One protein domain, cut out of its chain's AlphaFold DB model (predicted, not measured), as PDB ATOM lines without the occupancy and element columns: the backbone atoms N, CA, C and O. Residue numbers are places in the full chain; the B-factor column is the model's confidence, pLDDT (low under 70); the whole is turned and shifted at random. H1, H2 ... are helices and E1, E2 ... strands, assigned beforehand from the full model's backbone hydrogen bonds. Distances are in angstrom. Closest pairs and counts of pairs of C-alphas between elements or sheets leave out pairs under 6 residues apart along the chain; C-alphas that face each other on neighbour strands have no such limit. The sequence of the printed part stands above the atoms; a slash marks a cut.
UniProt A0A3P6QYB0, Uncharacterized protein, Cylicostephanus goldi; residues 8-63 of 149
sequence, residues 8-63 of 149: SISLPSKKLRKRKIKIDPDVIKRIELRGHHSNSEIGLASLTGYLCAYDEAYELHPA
ATOM      1  N   SER A   8     258.459 237.154 147.934       77.50
ATOM      2  CA  SER A   8     257.309 236.970 148.824       77.50
ATOM      3  C   SER A   8     257.761 236.631 150.241       77.50
ATOM      4  O   SER A   8     258.372 235.588 150.469       77.50
ATOM      5  N   ILE A   9     257.433 237.491 151.207       78.25
ATOM      6  CA  ILE A   9     257.742 237.278 152.625       78.25
ATOM      7  C   ILE A   9     256.454 236.954 153.379       78.25
ATOM      8  O   ILE A   9     255.456 237.668 153.286       78.25
ATOM      9  N   SER A  10     256.471 235.871 154.154       74.56
ATOM     10  CA  SER A  10     255.356 235.529 155.041       74.56
ATOM     11  C   SER A  10     255.438 236.360 156.316       74.56
ATOM     12  O   SER A  10     256.429 236.277 157.039       74.56
ATOM     13  N   LEU A  11     254.392 237.127 156.622       67.19
ATOM     14  CA  LEU A  11     254.310 237.821 157.898       67.19
ATOM     15  C   LEU A  11     253.871 236.850 159.001       67.19
ATOM     16  O   LEU A  11     252.817 236.212 158.867       67.19
ATOM     17  N   PRO A  12     254.607 236.769 160.122       59.81
ATOM     18  CA  PRO A  12     254.103 236.106 161.310       59.81
ATOM     19  C   PRO A  12     252.920 236.923 161.851       59.81
ATOM     20  O   PRO A  12     253.081 238.034 162.351       59.81
ATOM     21  N   SER A  13     251.704 236.396 161.711       56.91
ATOM     22  CA  SER A  13     250.486 236.992 162.265       56.91
ATOM     23  C   SER A  13     249.906 236.077 163.335       56.91
ATOM     24  O   SER A  13     249.869 234.864 163.153       56.91
ATOM     25  N   LYS A  14     249.395 236.662 164.427       58.62
ATOM     26  CA  LYS A  14     248.635 235.933 165.459       58.62
ATOM     27  C   LYS A  14     247.298 235.376 164.936       58.62
ATOM     28  O   LYS A  14     246.681 234.560 165.610       58.62
ATOM     29  N   LYS A  15     246.826 235.815 163.760       55.62
ATOM     30  CA  LYS A  15     245.603 235.303 163.118       55.62
ATOM     31  C   LYS A  15     245.933 234.127 162.187       55.62
ATOM     32  O   LYS A  15     246.940 234.163 161.489       55.62
ATOM     33  N   LEU A  16     245.038 233.132 162.124       49.81
ATOM     34  CA  LEU A  16     245.199 231.844 161.414       49.81
ATOM     35  C   LEU A  16     245.618 231.929 159.930       49.81
ATOM     36  O   LEU A  16     246.162 230.962 159.401       49.81
ATOM     37  N   ARG A  17     245.408 233.058 159.241       58.25
ATOM     38  CA  ARG A  17     245.897 233.253 157.867       58.25
ATOM     39  C   ARG A  17     247.250 233.963 157.879       58.25
ATOM     40  O   ARG A  17     247.313 235.180 158.060       58.25
ATOM     41  N   LYS A  18     248.324 233.206 157.626       59.59
ATOM     42  CA  LYS A  18     249.653 233.752 157.304       59.59
ATOM     43  C   LYS A  18     249.535 234.585 156.024       59.59
ATOM     44  O   LYS A  18     249.361 234.037 154.939       59.59
ATOM     45  N   ARG A  19     249.575 235.911 156.154       69.56
ATOM     46  CA  ARG A  19     249.536 236.831 155.011       69.56
ATOM     47  C   ARG A  19     250.924 236.905 154.389       69.56
ATOM     48  O   ARG A  19     251.914 237.027 155.111       69.56
ATOM     49  N   LYS A  20     250.995 236.822 153.063       77.56
ATOM     50  CA  LYS A  20     252.237 236.988 152.308       77.56
ATOM     51  C   LYS A  20     252.291 238.411 151.770       77.56
ATOM     52  O   LYS A  20     251.343 238.832 151.122       77.56
ATOM     53  N   ILE A  21     253.376 239.128 152.044       81.75
ATOM     54  CA  ILE A  21     253.669 240.399 151.384       81.75
ATOM     55  C   ILE A  21     254.516 240.094 150.160       81.75
ATOM     56  O   ILE A  21     255.549 239.434 150.279       81.75
ATOM     57  N   LYS A  22     254.094 240.575 148.995       85.06
ATOM     58  CA  LYS A  22     254.938 240.577 147.799       85.06
ATOM     59  C   LYS A  22     255.718 241.884 147.750       85.06
ATOM     60  O   LYS A  22     255.124 242.949 147.846       85.06
ATOM     61  N   ILE A  23     257.030 241.814 147.623       83.69
ATOM     62  CA  ILE A  23     257.924 242.966 147.616       83.69
ATOM     63  C   ILE A  23     258.362 243.217 146.186       83.69
ATOM     64  O   ILE A  23     258.916 242.331 145.535       83.69
ATOM     65  N   ASP A  24     258.091 244.425 145.716       83.19
ATOM     66  CA  ASP A  24     258.509 244.905 144.411       83.19
ATOM     67  C   ASP A  24     260.052 244.878 144.290       83.19
ATOM     68  O   ASP A  24     260.734 245.337 145.218       83.19
ATOM     69  N   PRO A  25     260.611 244.353 143.181       82.88
ATOM     70  CA  PRO A  25     262.049 244.340 142.898       82.88
ATOM     71  C   PRO A  25     262.770 245.660 143.201       82.88
ATOM     72  O   PRO A  25     263.872 245.664 143.755       82.88
ATOM     73  N   ASP A  26     262.128 246.795 142.918       81.50
ATOM     74  CA  ASP A  26     262.717 248.119 143.127       81.50
ATOM     75  C   ASP A  26     262.896 248.475 144.608       81.50
ATOM     76  O   ASP A  26     263.754 249.290 144.956       81.50
ATOM     77  N   VAL A  27     262.109 247.870 145.501       79.31
ATOM     78  CA  VAL A  27     262.288 248.004 146.955       79.31
ATOM     79  C   VAL A  27     263.482 247.167 147.409       79.31
ATOM     80  O   VAL A  27     264.259 247.614 148.251       79.31
ATOM     81  N   ILE A  28     263.662 245.979 146.823       79.44
ATOM     82  CA  ILE A  28     264.752 245.057 147.164       79.44
ATOM     83  C   ILE A  28     266.105 245.642 146.749       79.44
ATOM     84  O   ILE A  28     267.069 245.591 147.507       79.44
ATOM     85  N   LYS A  29     266.161 246.283 145.577       79.44
ATOM     86  CA  LYS A  29     267.365 246.963 145.070       79.44
ATOM     87  C   LYS A  29     267.848 248.114 145.966       79.44
ATOM     88  O   LYS A  29     268.992 248.534 145.834       79.44
ATOM     89  N   ARG A  30     267.002 248.623 146.870       75.62
ATOM     90  CA  ARG A  30     267.310 249.730 147.799       75.62
ATOM     91  C   ARG A  30     267.680 249.270 149.211       75.62
ATOM     92  O   ARG A  30     267.801 250.104 150.103       75.62
ATOM     93  N   ILE A  31     267.806 247.965 149.439       78.50
ATOM     94  CA  ILE A  31     268.172 247.413 150.744       78.50
ATOM     95  C   ILE A  31     269.633 247.763 151.046       78.50
ATOM     96  O   ILE A  31     270.549 247.235 150.420       78.50
ATOM     97  N   GLU A  32     269.851 248.610 152.050       73.50
ATOM     98  CA  GLU A  32     271.174 248.837 152.632       73.50
ATOM     99  C   GLU A  32     271.404 247.854 153.783       73.50
ATOM    100  O   GLU A  32     270.764 247.943 154.836       73.50
ATOM    101  N   LEU A  33     272.318 246.904 153.583       75.19
ATOM    102  CA  LEU A  33     272.732 245.960 154.617       75.19
ATOM    103  C   LEU A  33     273.681 246.656 155.598       75.19
ATOM    104  O   LEU A  33     274.732 247.161 155.208       75.19
ATOM    105  N   ARG A  34     273.330 246.647 156.881       72.19
ATOM    106  CA  ARG A  34     274.204 247.058 157.980       72.19
ATOM    107  C   ARG A  34     274.497 245.855 158.863       72.19
ATOM    108  O   ARG A  34     273.578 245.150 159.269       72.19
ATOM    109  N   GLY A  35     275.770 245.618 159.164       70.44
ATOM    110  CA  GLY A  35     276.153 244.585 160.125       70.44
ATOM    111  C   GLY A  35     275.605 244.912 161.514       70.44
ATOM    112  O   GLY A  35     275.596 246.075 161.927       70.44
ATOM    113  N   HIS A  36     275.134 243.898 162.236       72.25
ATOM    114  CA  HIS A  36     274.773 244.056 163.636       72.25
ATOM    115  C   HIS A  36     276.031 244.417 164.434       72.25
ATOM    116  O   HIS A  36     277.074 243.784 164.289       72.25
ATOM    117  N   HIS A  37     275.931 245.402 165.328       70.75
ATOM    118  CA  HIS A  37     277.076 245.934 166.083       70.75
ATOM    119  C   HIS A  37     277.789 244.908 166.990       70.75
ATOM    120  O   HIS A  37     278.856 245.194 167.516       70.75
ATOM    121  N   SER A  38     277.179 243.746 167.229       76.88
ATOM    122  CA  SER A  38     277.657 242.697 168.139       76.88
ATOM    123  C   SER A  38     277.939 241.370 167.437       76.88
ATOM    124  O   SER A  38     278.621 240.527 168.009       76.88
ATOM    125  N   ASN A  39     277.428 241.170 166.219       77.06
ATOM    126  CA  ASN A  39     277.688 239.976 165.428       77.06
ATOM    127  C   ASN A  39     277.721 240.351 163.942       77.06
ATOM    128  O   ASN A  39     276.684 240.620 163.335       77.06
ATOM    129  N   SER A  40     278.918 240.353 163.359       68.81
ATOM    130  CA  SER A  40     279.144 240.663 161.946       68.81
ATOM    131  C   SER A  40     278.568 239.617 160.987       68.81
ATOM    132  O   SER A  40     278.450 239.901 159.798       68.81
ATOM    133  N   GLU A  41     278.168 238.442 161.480       76.75
ATOM    134  CA  GLU A  41     277.472 237.418 160.690       76.75
ATOM    135  C   GLU A  41     275.983 237.739 160.483       76.75
ATOM    136  O   GLU A  41     275.333 237.154 159.616       76.75
ATOM    137  N   ILE A  42     275.427 238.686 161.249       72.94
ATOM    138  CA  ILE A  42     274.024 239.093 161.148       72.94
ATOM    139  C   ILE A  42     273.942 240.448 160.443       72.94
ATOM    140  O   ILE A  42     274.364 241.476 160.972       72.94
ATOM    141  N   GLY A  43     273.347 240.459 159.250       72.06
ATOM    142  CA  GLY A  43     272.988 241.677 158.528       72.06
ATOM    143  C   GLY A  43     271.567 242.129 158.864       72.06
ATOM    144  O   GLY A  43     270.619 241.353 158.767       72.06
ATOM    145  N   LEU A  44     271.409 243.398 159.228       74.38
ATOM    146  CA  LEU A  44     270.128 244.079 159.380       74.38
ATOM    147  C   LEU A  44     269.930 245.037 158.209       74.38
ATOM    148  O   LEU A  44     270.840 245.772 157.836       74.38
ATOM    149  N   ALA A  45     268.723 245.078 157.658       74.56
ATOM    150  CA  ALA A  45     268.348 246.095 156.690       74.56
ATOM    151  C   ALA A  45     266.908 246.542 156.902       74.56
ATOM    152  O   ALA A  45     266.051 245.758 157.317       74.56
ATOM    153  N   SER A  46     266.642 247.811 156.608       72.81
ATOM    154  CA  SER A  46     265.303 248.384 156.654       72.81
ATOM    155  C   SER A  46     264.738 248.529 155.244       72.81
ATOM    156  O   SER A  46     265.392 249.009 154.322       72.81
ATOM    157  N   LEU A  47     263.485 248.109 155.079       76.69
ATOM    158  CA  LEU A  47     262.723 248.290 153.849       76.69
ATOM    159  C   LEU A  47     261.811 249.500 154.025       76.69
ATOM    160  O   LEU A  47     261.024 249.550 154.970       76.69
ATOM    161  N   THR A  48     261.887 250.459 153.103       75.12
ATOM    162  CA  THR A  48     260.981 251.614 153.083       75.12
ATOM    163  C   THR A  48     260.127 251.573 151.823       75.12
ATOM    164  O   THR A  48     260.641 251.580 150.707       75.12
ATOM    165  N   GLY A  49     258.806 251.551 151.995       77.81
ATOM    166  CA  GLY A  49     257.845 251.450 150.899       77.81
ATOM    167  C   GLY A  49     256.423 251.761 151.352       77.81
ATOM    168  O   GLY A  49     256.195 252.092 152.516       77.81
ATOM    169  N   TYR A  50     255.463 251.652 150.434       79.62
ATOM    170  CA  TYR A  50     254.039 251.704 150.769       79.62
ATOM    171  C   TYR A  50     253.378 250.349 150.536       79.62
ATOM    172  O   TYR A  50     253.614 249.697 149.520       79.62
ATOM    173  N   LEU A  51     252.548 249.930 151.493       82.88
ATOM    174  CA  LEU A  51     251.829 248.663 151.434       82.88
ATOM    175  C   LEU A  51     250.474 248.853 150.742       82.88
ATOM    176  O   LEU A  51     249.562 249.478 151.286       82.88
ATOM    177  N   CYS A  52     250.332 248.275 149.555       78.06
ATOM    178  CA  CYS A  52     249.065 248.112 148.861       78.06
ATOM    179  C   CYS A  52     248.330 246.893 149.434       78.06
ATOM    180  O   CYS A  52     248.586 245.752 149.058       78.06
ATOM    181  N   ALA A  53     247.419 247.130 150.378       76.69
ATOM    182  CA  ALA A  53     246.595 246.080 150.989       76.69
ATOM    183  C   ALA A  53     245.206 245.934 150.334       76.69
ATOM    184  O   ALA A  53     244.322 245.295 150.905       76.69
ATOM    185  N   TYR A  54     244.994 246.549 149.168       71.00
ATOM    186  CA  TYR A  54     243.735 246.440 148.433       71.00
ATOM    187  C   TYR A  54     243.533 245.016 147.914       71.00
ATOM    188  O   TYR A  54     244.494 244.376 147.492       71.00
ATOM    189  N   ASP A  55     242.286 244.542 147.952       71.88
ATOM    190  CA  ASP A  55     241.864 243.244 147.406       71.88
ATOM    191  C   ASP A  55     242.724 242.058 147.887       71.88
ATOM    192  O   ASP A  55     242.985 241.121 147.143       71.88
ATOM    193  N   GLU A  56     243.214 242.127 149.132       69.25
ATOM    194  CA  GLU A  56     244.115 241.131 149.733       69.25
ATOM    195  C   GLU A  56     245.428 240.885 148.954       69.25
ATOM    196  O   GLU A  56     246.101 239.880 149.181       69.25
ATOM    197  N   ALA A  57     245.841 241.805 148.070       75.12
ATOM    198  CA  ALA A  57     247.047 241.640 147.252       75.12
ATOM    199  C   ALA A  57     248.357 241.749 148.061       75.12
ATOM    200  O   ALA A  57     249.319 241.039 147.771       75.12
ATOM    201  N   TYR A  58     248.383 242.603 149.094       80.00
ATOM    202  CA  TYR A  58     249.521 242.829 150.004       80.00
ATOM    203  C   TYR A  58     250.863 243.054 149.283       80.00
ATOM    204  O   TYR A  58     251.841 242.343 149.514       80.00
ATOM    205  N   GLU A  59     250.926 244.072 148.429       85.12
ATOM    206  CA  GLU A  59     252.112 244.378 147.617       85.12
ATOM    207  C   GLU A  59     252.860 245.599 148.178       85.12
ATOM    208  O   GLU A  59     252.266 246.653 148.410       85.12
ATOM    209  N   LEU A  60     254.158 245.456 148.452       84.38
ATOM    210  CA  LEU A  60     255.035 246.515 148.945       84.38
ATOM    211  C   LEU A  60     255.775 247.148 147.767       84.38
ATOM    212  O   LEU A  60     256.644 246.518 147.170       84.38
ATOM    213  N   HIS A  61     255.453 248.404 147.482       83.75
ATOM    214  CA  HIS A  61     256.009 249.173 146.370       83.75
ATOM    215  C   HIS A  61     256.985 250.256 146.851       83.75
ATOM    216  O   HIS A  61     256.915 250.686 148.013       83.75
ATOM    217  N   PRO A  62     257.869 250.762 145.969       81.50
ATOM    218  CA  PRO A  62     258.825 251.803 146.325       81.50
ATOM    219  C   PRO A  62     258.131 253.114 146.709       81.50
ATOM    220  O   PRO A  62     257.302 253.657 145.977       81.50
ATOM    221  N   ALA A  63     258.520 253.682 147.851       72.81
ATOM    222  CA  ALA A  63     258.106 255.027 148.228       72.81
ATOM    223  C   ALA A  63     258.906 256.059 147.408       72.81
ATOM    224  O   ALA A  63     260.133 256.115 147.489       72.81
TER     225      ALA A  63
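Overview. This is residues 8 to 63 of the 149 residues of an uncharacterized protein of Cylicostephanus goldi (UniProt A0A3P6QYB0). Three hairpins make a loose, open V: the hairpin of E1 and E2 is one arm, the hairpin of E3 and E4 is the other, set far off from the rest, and the hairpin of E5 and E6 joins the first beside E2. E1, E2, E6 and E5 together form a strongly turned sheet, and the short helix H1 lies near the corner of the V. The printed part has 56 residues with one named helix and six named strands, in the order E1 E2 H1 E3 E4 E5 E6; the class is mostly strand. The four-strand sheet runs E1 E2 E6 E5 and is mixed, while E3 and E4 are antiparallel. The whole is loose, with a radius of gyration of the C-alphas of 13.6 A, and only just flat, spanning 40 by 27 by 13 A.

Arrangement. Start at E1, residues 8 to 10, an edge strand and a hairpin with E2, residues 20 to 23; look for N 9 and O 21, 2.9 A apart. E2 is parallel to E6, residues 59 to 62, at 23 degrees, with N 60 and O 22 at 2.8 A. The pairing is staggered: E2 pairs with E1 over residues 20 to 22 and with E6 over 22 to 23. E6 and E5, residues 49 to 52, form an antiparallel hairpin, with N 52 and O 59 at 2.8 A. From edge to edge the strands' lines turn by 79 degrees and the way across by 81 degrees. H1, residues 25 to 28, only grazes this sheet; its closest C-alphas to E6 are those of Val 27 and Pro 62, 5.2 A apart. H1 is too short for an O i to N i+4 pair, but its one O i to N i+3 pair is within hydrogen-bond range. Further on, E3, residues 34 to 36, and E4, residues 39 to 44, make a hairpin, with N 34 and O 44 at 2.8 A; both are apart from the four strands of the sheet.

Along the chain. Find C-alpha 8 at (257.309, 236.970, 148.824), where E1 begins. E2 covers 9.5 A, H1 5.1 A and E4, the longest strand by residues, 10.5 A. E5 covers 9.6 A, and E6 runs 10.1 A to C-alpha 62 at (258.825, 251.803, 146.325).

Size, cuts and confidence. Look for the two C-alphas farthest apart, those of Ser 38 and Asp 55, at 41.4 A. The printed part has no cut and no long link. The mean pLDDT of the printed part is 74.2, and residues 11 to 19, 40 and 56 are under 70.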